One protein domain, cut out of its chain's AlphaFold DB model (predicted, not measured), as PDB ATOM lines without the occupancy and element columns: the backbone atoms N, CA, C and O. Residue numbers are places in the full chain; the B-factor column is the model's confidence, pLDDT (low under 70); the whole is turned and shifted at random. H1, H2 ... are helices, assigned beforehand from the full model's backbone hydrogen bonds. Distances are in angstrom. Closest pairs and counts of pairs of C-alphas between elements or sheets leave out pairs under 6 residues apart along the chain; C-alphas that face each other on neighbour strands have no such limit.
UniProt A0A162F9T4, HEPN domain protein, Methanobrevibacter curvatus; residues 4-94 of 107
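AT A GLANCE: This is residues 4 to 94 of the 107 residues of the protein "HEPN domain protein" of Methanobrevibacter curvatus (UniProt A0A162F9T4). Two helical hairpins pack together: H2 lies in the middle, H1 runs back along one side of it, and H3 and H4 cross its other side. The 91 printed residues, with four named helices in the order H1, H2, H3, H4 and no named strand, are all helix in class. The whole is compact, with a radius of gyration of the C-alphas of 13.2 A and spans of 38 by 25 by 24 A.

HOW THE PARTS SIT: H1, residues 4 to 23, and H2, residues 27 to 48, touch as a hairpin, at a shallow tilt of 15 degrees, opposite ways; their closest C-alphas, Ala 11 and Ala 37, are 4.1 A apart. H3, residues 56 to 69, touches residues 39 to 46 of H2 at a steep tilt of 61 degrees; closest are C-alphas Ala 42 and Phe 63, 6.0 A. H4, residues 75 to 93, touches residues 28 to 38 of H2 at a steep 46 degrees; closest are C-alphas Asn 32 and Arg 88, 5.2 A. H3 and H4 form a hairpin. H1 is apart from H3 and H4. Every O i to N i+4 pair is within hydrogen-bond range in H1, H2 and H4; in H3, 9 of 10.

IN THESE COORDINATES: H1 begins at C-alpha 4 (-129.201, -19.315, 2.126) and spans 29.0 A, H2 32.0 A, H3 19.0 A; H4, 27.6 A, ends at C-alpha 93 (-119.425, 6.805, -9.245).

THE WHOLE: The printed part has no cut and no long link; residues 93 to 94 are under pLDDT 70.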
ATOM      1  N   ALA A   4    -130.657 -19.274   2.029       94.44
ATOM      2  CA  ALA A   4    -129.201 -19.315   2.126       94.44
ATOM      3  C   ALA A   4    -128.593 -19.988   0.891       94.44
ATOM      4  O   ALA A   4    -127.615 -19.496   0.329       94.44
ATOM      5  N   LYS A   5    -129.204 -21.083   0.419       96.06
ATOM      6  CA  LYS A   5    -128.783 -21.757  -0.818       96.06
ATOM      7  C   LYS A   5    -128.954 -20.863  -2.046       96.06
ATOM      8  O   LYS A   5    -128.093 -20.872  -2.921       96.06
ATOM      9  N   LEU A   6    -130.040 -20.093  -2.112       96.06
ATOM     10  CA  LEU A   6    -130.262 -19.147  -3.206       96.06
ATOM     11  C   LEU A   6    -129.189 -18.050  -3.228       96.06
ATOM     12  O   LEU A   6    -128.579 -17.824  -4.268       96.06
ATOM     13  N   GLU A   7    -128.912 -17.420  -2.085       96.25
ATOM     14  CA  GLU A   7    -127.863 -16.399  -1.993       96.25
ATOM     15  C   GLU A   7    -126.477 -16.978  -2.309       96.25
ATOM     16  O   GLU A   7    -125.688 -16.360  -3.016       96.25
ATOM     17  N   PHE A   8    -126.192 -18.211  -1.891       97.12
ATOM     18  CA  PHE A   8    -124.935 -18.864  -2.249       97.12
ATOM     19  C   PHE A   8    -124.814 -19.128  -3.761       97.12
ATOM     20  O   PHE A   8    -123.748 -18.925  -4.340       97.12
ATOM     21  N   ASN A   9    -125.902 -19.521  -4.427       97.94
ATOM     22  CA  ASN A   9    -125.908 -19.664  -5.885       97.94
ATOM     23  C   ASN A   9    -125.693 -18.315  -6.590       97.94
ATOM     24  O   ASN A   9    -124.903 -18.253  -7.530       97.94
ATOM     25  N   ASN A  10    -126.307 -17.233  -6.097       97.44
ATOM     26  CA  ASN A  10    -126.065 -15.883  -6.616       97.44
ATOM     27  C   ASN A  10    -124.586 -15.486  -6.486       97.44
ATOM     28  O   ASN A  10    -124.030 -14.880  -7.399       97.44
ATOM     29  N   ALA A  11    -123.928 -15.867  -5.385       97.69
ATOM     30  CA  ALA A  11    -122.492 -15.655  -5.216       97.69
ATOM     31  C   ALA A  11    -121.679 -16.392  -6.292       97.69
ATOM     32  O   ALA A  11    -120.786 -15.808  -6.907       97.69
ATOM     33  N   ILE A  12    -122.014 -17.656  -6.566       97.94
ATOM     34  CA  ILE A  12    -121.359 -18.458  -7.609       97.94
ATOM     35  C   ILE A  12    -121.552 -17.830  -8.993       97.94
ATOM     36  O   ILE A  12    -120.597 -17.746  -9.768       97.94
ATOM     37  N   ASP A  13    -122.763 -17.382  -9.316       98.25
ATOM     38  CA  ASP A  13    -123.046 -16.760 -10.610       98.25
ATOM     39  C   ASP A  13    -122.336 -15.408 -10.757       98.25
ATOM     40  O   ASP A  13    -121.738 -15.142 -11.800       98.25
ATOM     41  N   ALA A  14    -122.255 -14.612  -9.689       97.62
ATOM     42  CA  ALA A  14    -121.459 -13.387  -9.676       97.62
ATOM     43  C   ALA A  14    -119.957 -13.656  -9.904       97.62
ATOM     44  O   ALA A  14    -119.304 -12.892 -10.615       97.62
ATOM     45  N   ILE A  15    -119.405 -14.766  -9.391       97.56
ATOM     46  CA  ILE A  15    -118.018 -15.182  -9.676       97.56
ATOM     47  C   ILE A  15    -117.836 -15.538 -11.156       97.56
ATOM     48  O   ILE A  15    -116.809 -15.199 -11.750       97.56
ATOM     49  N   LYS A  16    -118.805 -16.226 -11.775       97.94
ATOM     50  CA  LYS A  16    -118.751 -16.531 -13.216       97.94
ATOM     51  C   LYS A  16    -118.746 -15.241 -14.034       97.94
ATOM     52  O   LYS A  16    -117.879 -15.066 -14.889       97.94
ATOM     53  N   ASP A  17    -119.652 -14.323 -13.715       97.44
ATOM     54  CA  ASP A  17    -119.740 -13.012 -14.354       97.44
ATOM     55  C   ASP A  17    -118.457 -12.192 -14.171       97.44
ATOM     56  O   ASP A  17    -117.982 -11.572 -15.123       97.44
ATOM     57  N   PHE A  18    -117.864 -12.215 -12.973       95.94
ATOM     58  CA  PHE A  18    -116.568 -11.594 -12.693       95.94
ATOM     59  C   PHE A  18    -115.488 -12.119 -13.639       95.94
ATOM     60  O   PHE A  18    -114.819 -11.326 -14.303       95.94
ATOM     61  N   LYS A  19    -115.354 -13.447 -13.760       95.38
ATOM     62  CA  LYS A  19    -114.352 -14.079 -14.634       95.38
ATOM     63  C   LYS A  19    -114.556 -13.702 -16.100       95.38
ATOM     64  O   LYS A  19    -113.585 -13.405 -16.794       95.38
ATOM     65  N   ILE A  20    -115.805 -13.666 -16.566       97.62
ATOM     66  CA  ILE A  20    -116.141 -13.249 -17.934       97.62
ATOM     67  C   ILE A  20    -115.786 -11.775 -18.146       97.62
ATOM     68  O   ILE A  20    -115.138 -11.433 -19.135       97.62
ATOM     69  N   ALA A  21    -116.187 -10.893 -17.228       93.62
ATOM     70  CA  ALA A  21    -115.897  -9.465 -17.318       93.62
ATOM     71  C   ALA A  21    -114.386  -9.203 -17.338       93.62
ATOM     72  O   ALA A  21    -113.912  -8.429 -18.168       93.62
ATOM     73  N   LEU A  22    -113.640  -9.903 -16.484       91.69
ATOM     74  CA  LEU A  22    -112.189  -9.839 -16.425       91.69
ATOM     75  C   LEU A  22    -111.540 -10.290 -17.740       91.69
ATOM     76  O   LEU A  22    -110.784  -9.529 -18.340       91.69
ATOM     77  N   ALA A  23    -111.899 -11.471 -18.250       94.94
ATOM     78  CA  ALA A  23    -111.366 -11.985 -19.516       94.94
ATOM     79  C   ALA A  23    -111.612 -11.029 -20.699       94.94
ATOM     80  O   ALA A  23    -110.809 -10.949 -21.626       94.94
ATOM     81  N   ASN A  24    -112.700 -10.257 -20.644       95.12
ATOM     82  CA  ASN A  24    -113.066  -9.263 -21.652       95.12
ATOM     83  C   ASN A  24    -112.564  -7.843 -21.335       95.12
ATOM     84  O   ASN A  24    -113.027  -6.884 -21.953       95.12
ATOM     85  N   LYS A  25    -111.653  -7.679 -20.363       92.00
ATOM     86  CA  LYS A  25    -111.089  -6.386 -19.931       92.00
ATOM     87  C   LYS A  25    -112.149  -5.353 -19.516       92.00
ATOM     88  O   LYS A  25    -111.927  -4.146 -19.575       92.00
ATOM     89  N   ARG A  26    -113.322  -5.815 -19.071       91.19
ATOM     90  CA  ARG A  26    -114.411  -4.976 -18.549       91.19
ATOM     91  C   ARG A  26    -114.194  -4.731 -17.059       91.19
ATOM     92  O   ARG A  26    -114.921  -5.260 -16.222       91.19
ATOM     93  N   TYR A  27    -113.182  -3.933 -16.731       87.25
ATOM     94  CA  TYR A  27    -112.671  -3.811 -15.362       87.25
ATOM     95  C   TYR A  27    -113.703  -3.292 -14.355       87.25
ATOM     96  O   TYR A  27    -113.898  -3.924 -13.320       87.25
ATOM     97  N   LYS A  28    -114.453  -2.236 -14.695       89.25
ATOM     98  CA  LYS A  28    -115.566  -1.735 -13.865       89.25
ATOM     99  C   LYS A  28    -116.580  -2.837 -13.535       89.25
ATOM    100  O   LYS A  28    -116.940  -3.027 -12.378       89.25
ATOM    101  N   ASN A  29    -116.976  -3.622 -14.537       91.06
ATOM    102  CA  ASN A  29    -117.909  -4.730 -14.332       91.06
ATOM    103  C   ASN A  29    -117.278  -5.851 -13.503       91.06
ATOM    104  O   ASN A  29    -117.964  -6.439 -12.676       91.06
ATOM    105  N   SER A  30    -115.989  -6.141 -13.697       93.69
ATOM    106  CA  SER A  30    -115.296  -7.158 -12.902       93.69
ATOM    107  C   SER A  30    -115.253  -6.773 -11.418       93.69
ATOM    108  O   SER A  30    -115.645  -7.580 -10.583       93.69
ATOM    109  N   ILE A  31    -114.921  -5.519 -11.088       91.94
ATOM    110  CA  ILE A  31    -114.914  -5.011  -9.710       91.94
ATOM    111  C   ILE A  31    -116.316  -5.123  -9.106       91.94
ATOM    112  O   ILE A  31    -116.491  -5.745  -8.059       91.94
ATOM    113  N   ASN A  32    -117.333  -4.625  -9.814       92.94
ATOM    114  CA  ASN A  32    -118.723  -4.704  -9.371       92.94
ATOM    115  C   ASN A  32    -119.152  -6.157  -9.077       92.94
ATOM    116  O   ASN A  32    -119.684  -6.454  -8.008       92.94
ATOM    117  N   ARG A  33    -118.854  -7.092  -9.987       95.44
ATOM    118  CA  ARG A  33    -119.209  -8.512  -9.835       95.44
ATOM    119  C   ARG A  33    -118.441  -9.215  -8.721       95.44
ATOM    120  O   ARG A  33    -119.029 -10.031  -8.018       95.44
ATOM    121  N   SER A  34    -117.174  -8.867  -8.527       94.69
ATOM    122  CA  SER A  34    -116.339  -9.403  -7.449       94.69
ATOM    123  C   SER A  34    -116.889  -9.026  -6.065       94.69
ATOM    124  O   SER A  34    -117.028  -9.883  -5.195       94.69
ATOM    125  N   TYR A  35    -117.341  -7.781  -5.893       94.38
ATOM    126  CA  TYR A  35    -118.010  -7.335  -4.677       94.38
ATOM    127  C   TYR A  35    -119.327  -8.078  -4.428       94.38
ATOM    128  O   TYR A  35    -119.536  -8.615  -3.339       94.38
ATOM    129  N   TYR A  36    -120.201  -8.166  -5.438       95.44
ATOM    130  CA  TYR A  36    -121.494  -8.832  -5.263       95.44
ATOM    131  C   TYR A  36    -121.355 -10.329  -4.981       95.44
ATOM    132  O   TYR A  36    -122.153 -10.871  -4.219       95.44
ATOM    133  N   ALA A  37    -120.321 -10.990  -5.509       96.44
ATOM    134  CA  ALA A  37    -120.008 -12.364  -5.132       96.44
ATOM    135  C   ALA A  37    -119.802 -12.506  -3.617       96.44
ATOM    136  O   ALA A  37    -120.423 -13.360  -2.980       96.44
ATOM    137  N   VAL A  38    -118.981 -11.637  -3.025       95.12
ATOM    138  CA  VAL A  38    -118.703 -11.684  -1.584       95.12
ATOM    139  C   VAL A  38    -119.914 -11.245  -0.762       95.12
ATOM    140  O   VAL A  38    -120.218 -11.875   0.249       95.12
ATOM    141  N   PHE A  39    -120.661 -10.239  -1.218       94.94
ATOM    142  CA  PHE A  39    -121.903  -9.807  -0.574       94.94
ATOM    143  C   PHE A  39    -122.927 -10.946  -0.470       94.94
ATOM    144  O   PHE A  39    -123.461 -11.213   0.608       94.94
ATOM    145  N   HIS A  40    -123.173 -11.652  -1.574       96.31
ATOM    146  CA  HIS A  40    -124.108 -12.773  -1.607       96.31
ATOM    147  C   HIS A  40    -123.629 -13.939  -0.728       96.31
ATOM    148  O   HIS A  40    -124.428 -14.529   0.000       96.31
ATOM    149  N   ALA A  41    -122.323 -14.224  -0.709       96.25
ATOM    150  CA  ALA A  41    -121.751 -15.236   0.179       96.25
ATOM    151  C   ALA A  41    -121.909 -14.859   1.665       96.25
ATOM    152  O   ALA A  41    -122.345 -15.685   2.468       96.25
ATOM    153  N   ALA A  42    -121.620 -13.606   2.030       95.75
ATOM    154  CA  ALA A  42    -121.806 -13.091   3.384       95.75
ATOM    155  C   ALA A  42    -123.276 -13.183   3.821       95.75
ATOM    156  O   ALA A  42    -123.579 -13.658   4.917       95.75
ATOM    157  N   LYS A  43    -124.207 -12.813   2.935       95.88
ATOM    158  CA  LYS A  43    -125.646 -12.906   3.192       95.88
ATOM    159  C   LYS A  43    -126.118 -14.353   3.356       95.88
ATOM    160  O   LYS A  43    -126.882 -14.637   4.273       95.88
ATOM    161  N   ALA A  44    -125.626 -15.278   2.531       96.44
ATOM    162  CA  ALA A  44    -125.910 -16.706   2.674       96.44
ATOM    163  C   ALA A  44    -125.449 -17.252   4.036       96.44
ATOM    164  O   ALA A  44    -126.164 -18.024   4.674       96.44
ATOM    165  N   LEU A  45    -124.271 -16.829   4.502       95.88
ATOM    166  CA  LEU A  45    -123.740 -17.211   5.810       95.88
ATOM    167  C   LEU A  45    -124.569 -16.631   6.963       95.88
ATOM    168  O   LEU A  45    -124.849 -17.340   7.927       95.88
ATOM    169  N   LEU A  46    -125.010 -15.378   6.875       96.44
ATOM    170  CA  LEU A  46    -125.907 -14.796   7.879       96.44
ATOM    171  C   LEU A  46    -127.258 -15.517   7.929       96.44
ATOM    172  O   LEU A  46    -127.739 -15.833   9.014       96.44
ATOM    173  N   LEU A  47    -127.815 -15.879   6.771       95.81
ATOM    174  CA  LEU A  47    -129.047 -16.665   6.691       95.81
ATOM    175  C   LEU A  47    -128.910 -18.045   7.344       95.81
ATOM    176  O   LEU A  47    -129.857 -18.503   7.971       95.81
ATOM    177  N   LYS A  48    -127.735 -18.688   7.269       95.12
ATOM    178  CA  LYS A  48    -127.465 -19.944   7.999       95.12
ATOM    179  C   LYS A  48    -127.456 -19.790   9.525       95.12
ATOM    180  O   LYS A  48    -127.548 -20.796  10.219       95.12
ATOM    181  N   LYS A  49    -127.313 -18.564  10.031       94.56
ATOM    182  CA  LYS A  49    -127.450 -18.204  11.449       94.56
ATOM    183  C   LYS A  49    -128.838 -17.629  11.778       94.56
ATOM    184  O   LYS A  49    -129.007 -17.052  12.844       94.56
ATOM    185  N   ASP A  50    -129.798 -17.716  10.852       95.00
ATOM    186  CA  ASP A  50    -131.125 -17.089  10.956       95.00
ATOM    187  C   ASP A  50    -131.088 -15.553  11.109       95.00
ATOM    188  O   ASP A  50    -132.039 -14.922  11.573       95.00
ATOM    189  N   ILE A  51    -129.997 -14.914  10.667       95.31
ATOM    190  CA  ILE A  51    -129.825 -13.459  10.718       95.31
ATOM    191  C   ILE A  51    -130.266 -12.849   9.388       95.31
ATOM    192  O   ILE A  51    -129.665 -13.074   8.336       95.31
ATOM    193  N   LEU A  52    -131.314 -12.025   9.443       92.56
ATOM    194  CA  LEU A  52    -131.873 -11.327   8.288       92.56
ATOM    195  C   LEU A  52    -131.392  -9.878   8.225       92.56
ATOM    196  O   LEU A  52    -131.639  -9.085   9.132       92.56
ATOM    197  N   THR A  53    -130.787  -9.501   7.102       91.88
ATOM    198  CA  THR A  53    -130.364  -8.125   6.823       91.88
ATOM    199  C   THR A  53    -131.151  -7.549   5.649       91.88
ATOM    200  O   THR A  53    -131.389  -8.208   4.637       91.88
ATOM    201  N   LYS A  54    -131.611  -6.299   5.796       84.06
ATOM    202  CA  LYS A  54    -132.430  -5.605   4.781       84.06
ATOM    203  C   LYS A  54    -131.647  -4.579   3.966       84.06
ATOM    204  O   LYS A  54    -132.046  -4.254   2.855       84.06
ATOM    205  N   LYS A  55    -130.562  -4.043   4.531       86.69
ATOM    206  CA  LYS A  55    -129.714  -3.024   3.904       86.69
ATOM    207  C   LYS A  55    -128.370  -3.627   3.515       86.69
ATOM    208  O   LYS A  55    -127.911  -4.572   4.160       86.69
ATOM    209  N   HIS A  56    -127.747  -3.041   2.497       82.12
ATOM    210  CA  HIS A  56    -126.427  -3.445   2.032       82.12
ATOM    211  C   HIS A  56    -125.405  -3.393   3.182       82.12
ATOM    212  O   HIS A  56    -124.918  -4.433   3.625       82.12
ATOM    213  N   ASP A  57    -125.226  -2.210   3.768       86.12
ATOM    214  CA  ASP A  57    -124.261  -1.937   4.842       86.12
ATOM    215  C   ASP A  57    -124.505  -2.810   6.081       86.12
ATOM    216  O   ASP A  57    -123.578  -3.269   6.742       86.12
ATOM    217  N   SER A  58    -125.779  -3.106   6.365       91.94
ATOM    218  CA  SER A  58    -126.166  -3.985   7.472       91.94
ATOM    219  C   SER A  58    -125.676  -5.418   7.264       91.94
ATOM    220  O   SER A  58    -125.311  -6.066   8.237       91.94
ATOM    221  N   THR A  59    -125.638  -5.912   6.026       93.88
ATOM    222  CA  THR A  59    -125.111  -7.253   5.715       93.88
ATOM    223  C   THR A  59    -123.626  -7.335   6.025       93.88
ATOM    224  O   THR A  59    -123.194  -8.271   6.690       93.88
ATOM    225  N   ILE A  60    -122.852  -6.339   5.595       93.31
ATOM    226  CA  ILE A  60    -121.401  -6.324   5.800       93.31
ATOM    227  C   ILE A  60    -121.054  -6.153   7.282       93.31
ATOM    228  O   ILE A  60    -120.239  -6.913   7.805       93.31
ATOM    229  N   GLN A  61    -121.728  -5.238   7.990       93.81
ATOM    230  CA  GLN A  61    -121.532  -5.071   9.434       93.81
ATOM    231  C   GLN A  61    -121.874  -6.340  10.215       93.81
ATOM    232  O   GLN A  61    -121.067  -6.790  11.027       93.81
ATOM    233  N   GLN A  62    -123.038  -6.944   9.948       96.19
ATOM    234  CA  GLN A  62    -123.449  -8.160  10.649       96.19
ATOM    235  C   GLN A  62    -122.520  -9.325  10.330       96.19
ATOM    236  O   GLN A  62    -122.183 -10.087  11.226       96.19
ATOM    237  N   PHE A  63    -122.048  -9.452   9.088       95.69
ATOM    238  CA  PHE A  63    -121.058 -10.465   8.744       95.69
ATOM    239  C   PHE A  63    -119.750 -10.264   9.522       95.69
ATOM    240  O   PHE A  63    -119.239 -11.216  10.113       95.69
ATOM    241  N   GLY A  64    -119.235  -9.032   9.565       95.12
ATOM    242  CA  GLY A  64    -118.035  -8.695  10.329       95.12
ATOM    243  C   GLY A  64    -118.185  -9.044  11.810       95.12
ATOM    244  O   GLY A  64    -117.328  -9.717  12.376       95.12
ATOM    245  N   LEU A  65    -119.306  -8.670  12.423       95.50
ATOM    246  CA  LEU A  65    -119.587  -9.004  13.816       95.50
ATOM    247  C   LEU A  65    -119.671 -10.522  14.032       95.50
ATOM    248  O   LEU A  65    -118.989 -11.074  14.888       95.50
ATOM    249  N   GLU A  66    -120.481 -11.212  13.237       96.69
ATOM    250  CA  GLU A  66    -120.855 -12.605  13.481       96.69
ATOM    251  C   GLU A  66    -119.792 -13.628  13.098       96.69
ATOM    252  O   GLU A  66    -119.745 -14.708  13.688       96.69
ATOM    253  N   TYR A  67    -118.991 -13.337  12.078       95.56
ATOM    254  CA  TYR A  67    -118.030 -14.290  11.534       95.56
ATOM    255  C   TYR A  67    -116.584 -13.889  11.802       95.56
ATOM    256  O   TYR A  67    -115.764 -14.786  11.989       95.56
ATOM    257  N   VAL A  68    -116.272 -12.589  11.867       95.06
ATOM    258  CA  VAL A  68    -114.897 -12.100  12.075       95.06
ATOM    259  C   VAL A  68    -114.625 -11.764  13.541       95.06
ATOM    260  O   VAL A  68    -113.591 -12.162  14.063       95.06
ATOM    261  N   VAL A  69    -115.530 -11.050  14.220       94.06
ATOM    262  CA  VAL A  69    -115.346 -10.676  15.637       94.06
ATOM    263  C   VAL A  69    -115.737 -11.823  16.567       94.06
ATOM    264  O   VAL A  69    -114.951 -12.220  17.420       94.06
ATOM    265  N   ASN A  70    -116.942 -12.365  16.388       94.31
ATOM    266  CA  ASN A  70    -117.497 -13.429  17.231       94.31
ATOM    267  C   ASN A  70    -117.235 -14.837  16.670       94.31
ATOM    268  O   ASN A  70    -117.596 -15.829  17.302       94.31
ATOM    269  N   GLY A  71    -116.679 -14.928  15.462       91.56
ATOM    270  CA  GLY A  71    -116.401 -16.184  14.775       91.56
ATOM    271  C   GLY A  71    -114.910 -16.407  14.547       91.56
ATOM    272  O   GLY A  71    -114.059 -15.737  15.123       91.56
ATOM    273  N   ASN A  72    -114.598 -17.363  13.674       91.38
ATOM    274  CA  ASN A  72    -113.224 -17.807  13.429       91.38
ATOM    275  C   ASN A  72    -112.674 -17.330  12.073       91.38
ATOM    276  O   ASN A  72    -111.688 -17.881  11.585       91.38
ATOM    277  N   PHE A  73    -113.331 -16.372  11.414       93.31
ATOM    278  CA  PHE A  73    -112.825 -15.838  10.152       93.31
ATOM    279  C   PHE A  73    -111.645 -14.898  10.416       93.31
ATOM    280  O   PHE A  73    -111.665 -14.096  11.347       93.31
ATOM    281  N   ASP A  74    -110.622 -14.972   9.561       93.69
ATOM    282  CA  ASP A  74    -109.464 -14.076   9.633       93.69
ATOM    283  C   ASP A  74    -109.912 -12.619   9.409       93.69
ATOM    284  O   ASP A  74    -110.684 -12.321   8.492       93.69
ATOM    285  N   GLN A  75    -109.379 -11.688  10.206       91.25
ATOM    286  CA  GLN A  75    -109.588 -10.246  10.042       91.25
ATOM    287  C   GLN A  75    -109.247  -9.738   8.633       91.25
ATOM    288  O   GLN A  75    -109.797  -8.728   8.187       91.25
ATOM    289  N   LYS A  76    -108.366 -10.429   7.900       92.19
ATOM    290  CA  LYS A  76    -108.089 -10.147   6.485       92.19
ATOM    291  C   LYS A  76    -109.345 -10.211   5.619       92.19
ATOM    292  O   LYS A  76    -109.443  -9.429   4.681       92.19
ATOM    293  N   ILE A  77    -110.317 -11.066   5.943       90.00
ATOM    294  CA  ILE A  77    -111.571 -11.171   5.185       90.00
ATOM    295  C   ILE A  77    -112.374  -9.873   5.303       90.00
ATOM    296  O   ILE A  77    -112.828  -9.351   4.289       90.00
ATOM    297  N   ALA A  78    -112.480  -9.292   6.503       88.62
ATOM    298  CA  ALA A  78    -113.127  -7.990   6.680       88.62
ATOM    299  C   ALA A  78    -112.419  -6.887   5.874       88.62
ATOM    300  O   ALA A  78    -113.074  -6.072   5.228       88.62
ATOM    301  N   LYS A  79    -111.078  -6.896   5.850       90.69
ATOM    302  CA  LYS A  79    -110.291  -5.936   5.055       90.69
ATOM    303  C   LYS A  79    -110.545  -6.081   3.553       90.69
ATOM    304  O   LYS A  79    -110.690  -5.071   2.874       90.69
ATOM    305  N   ILE A  80    -110.628  -7.314   3.049       91.56
ATOM    306  CA  ILE A  80    -110.942  -7.594   1.640       91.56
ATOM    307  C   ILE A  80    -112.340  -7.077   1.292       91.56
ATOM    308  O   ILE A  80    -112.503  -6.405   0.281       91.56
ATOM    309  N   ILE A  81    -113.337  -7.345   2.137       91.38
ATOM    310  CA  ILE A  81    -114.719  -6.905   1.905       91.38
ATOM    311  C   ILE A  81    -114.815  -5.381   1.840       91.38
ATOM    312  O   ILE A  81    -115.379  -4.855   0.883       91.38
ATOM    313  N   ASN A  82    -114.220  -4.680   2.808       90.12
ATOM    314  CA  ASN A  82    -114.216  -3.215   2.823       90.12
ATOM    315  C   ASN A  82    -113.530  -2.654   1.574       90.12
ATOM    316  O   ASN A  82    -114.033  -1.726   0.949       90.12
ATOM    317  N   ARG A  83    -112.411  -3.262   1.158       90.88
ATOM    318  CA  ARG A  83    -111.709  -2.842  -0.054       90.88
ATOM    319  C   ARG A  83    -112.563  -3.021  -1.309       90.88
ATOM    320  O   ARG A  83    -112.616  -2.122  -2.137       90.88
ATOM    321  N   LEU A  84    -113.257  -4.152  -1.437       91.00
ATOM    322  CA  LEU A  84    -114.167  -4.403  -2.555       91.00
ATOM    323  C   LEU A  84    -115.340  -3.413  -2.576       91.00
ATOM    324  O   LEU A  84    -115.794  -3.031  -3.652       91.00
ATOM    325  N   GLU A  85    -115.831  -2.992  -1.410       89.75
ATOM    326  CA  GLU A  85    -116.886  -1.982  -1.292       89.75
ATOM    327  C   GLU A  85    -116.428  -0.594  -1.755       89.75
ATOM    328  O   GLU A  85    -117.145   0.084  -2.502       89.75
ATOM    329  N   GLU A  86    -115.223  -0.195  -1.343       89.75
ATOM    330  CA  GLU A  86    -114.563   1.033  -1.786       89.75
ATOM    331  C   GLU A  86    -114.330   1.004  -3.301       89.75
ATOM    332  O   GLU A  86    -114.811   1.891  -4.007       89.75
ATOM    333  N   ASP A  87    -113.686  -0.053  -3.809       88.38
ATOM    334  CA  ASP A  87    -113.377  -0.217  -5.231       88.38
ATOM    335  C   ASP A  87    -114.669  -0.221  -6.075       88.38
ATOM    336  O   ASP A  87    -114.725   0.405  -7.133       88.38
ATOM    337  N   ARG A  88    -115.748  -0.875  -5.611       89.19
ATOM    338  CA  ARG A  88    -117.063  -0.866  -6.282       89.19
ATOM    339  C   ARG A  88    -117.698   0.520  -6.281       89.19
ATOM    340  O   ARG A  88    -118.286   0.922  -7.282       89.19
ATOM    341  N   SER A  89    -117.597   1.252  -5.176       86.38
ATOM    342  CA  SER A  89    -118.133   2.612  -5.088       86.38
ATOM    343  C   SER A  89    -117.366   3.575  -5.987       86.38
ATOM    344  O   SER A  89    -117.988   4.365  -6.695       86.38
ATOM    345  N   GLU A  90    -116.042   3.454  -6.055       85.62
ATOM    346  CA  GLU A  90    -115.243   4.196  -7.025       85.62
ATOM    347  C   GLU A  90    -115.625   3.804  -8.459       85.62
ATOM    348  O   GLU A  90    -115.897   4.670  -9.286       85.62
ATOM    349  N   ALA A  91    -115.733   2.507  -8.748       81.75
ATOM    350  CA  ALA A  91    -116.135   1.999 -10.055       81.75
ATOM    351  C   ALA A  91    -117.485   2.554 -10.515       81.75
ATOM    352  O   ALA A  91    -117.613   2.972 -11.667       81.75
ATOM    353  N   ASP A  92    -118.484   2.599  -9.638       76.38
ATOM    354  CA  ASP A  92    -119.828   3.042  -9.991       76.38
ATOM    355  C   ASP A  92    -119.937   4.563 -10.154       76.38
ATOM    356  O   ASP A  92    -120.614   5.002 -11.089       76.38
ATOM    357  N   TYR A  93    -119.241   5.349  -9.325       68.25
ATOM    358  CA  TYR A  93    -119.425   6.805  -9.245       68.25
ATOM    359  C   TYR A  93    -118.292   7.649  -9.844       68.25
ATOM    360  O   TYR A  93    -118.504   8.836 -10.107       68.25
ATOM    361  N   ALA A  94    -117.107   7.093 -10.098       67.19
ATOM    362  CA  ALA A  94    -116.021   7.863 -10.685       67.19
ATOM    363  C   ALA A  94    -116.231   8.053 -12.195       67.19
ATOM    364  O   ALA A  94    -116.133   7.121 -12.991       67.19
TER     365      ALA A  94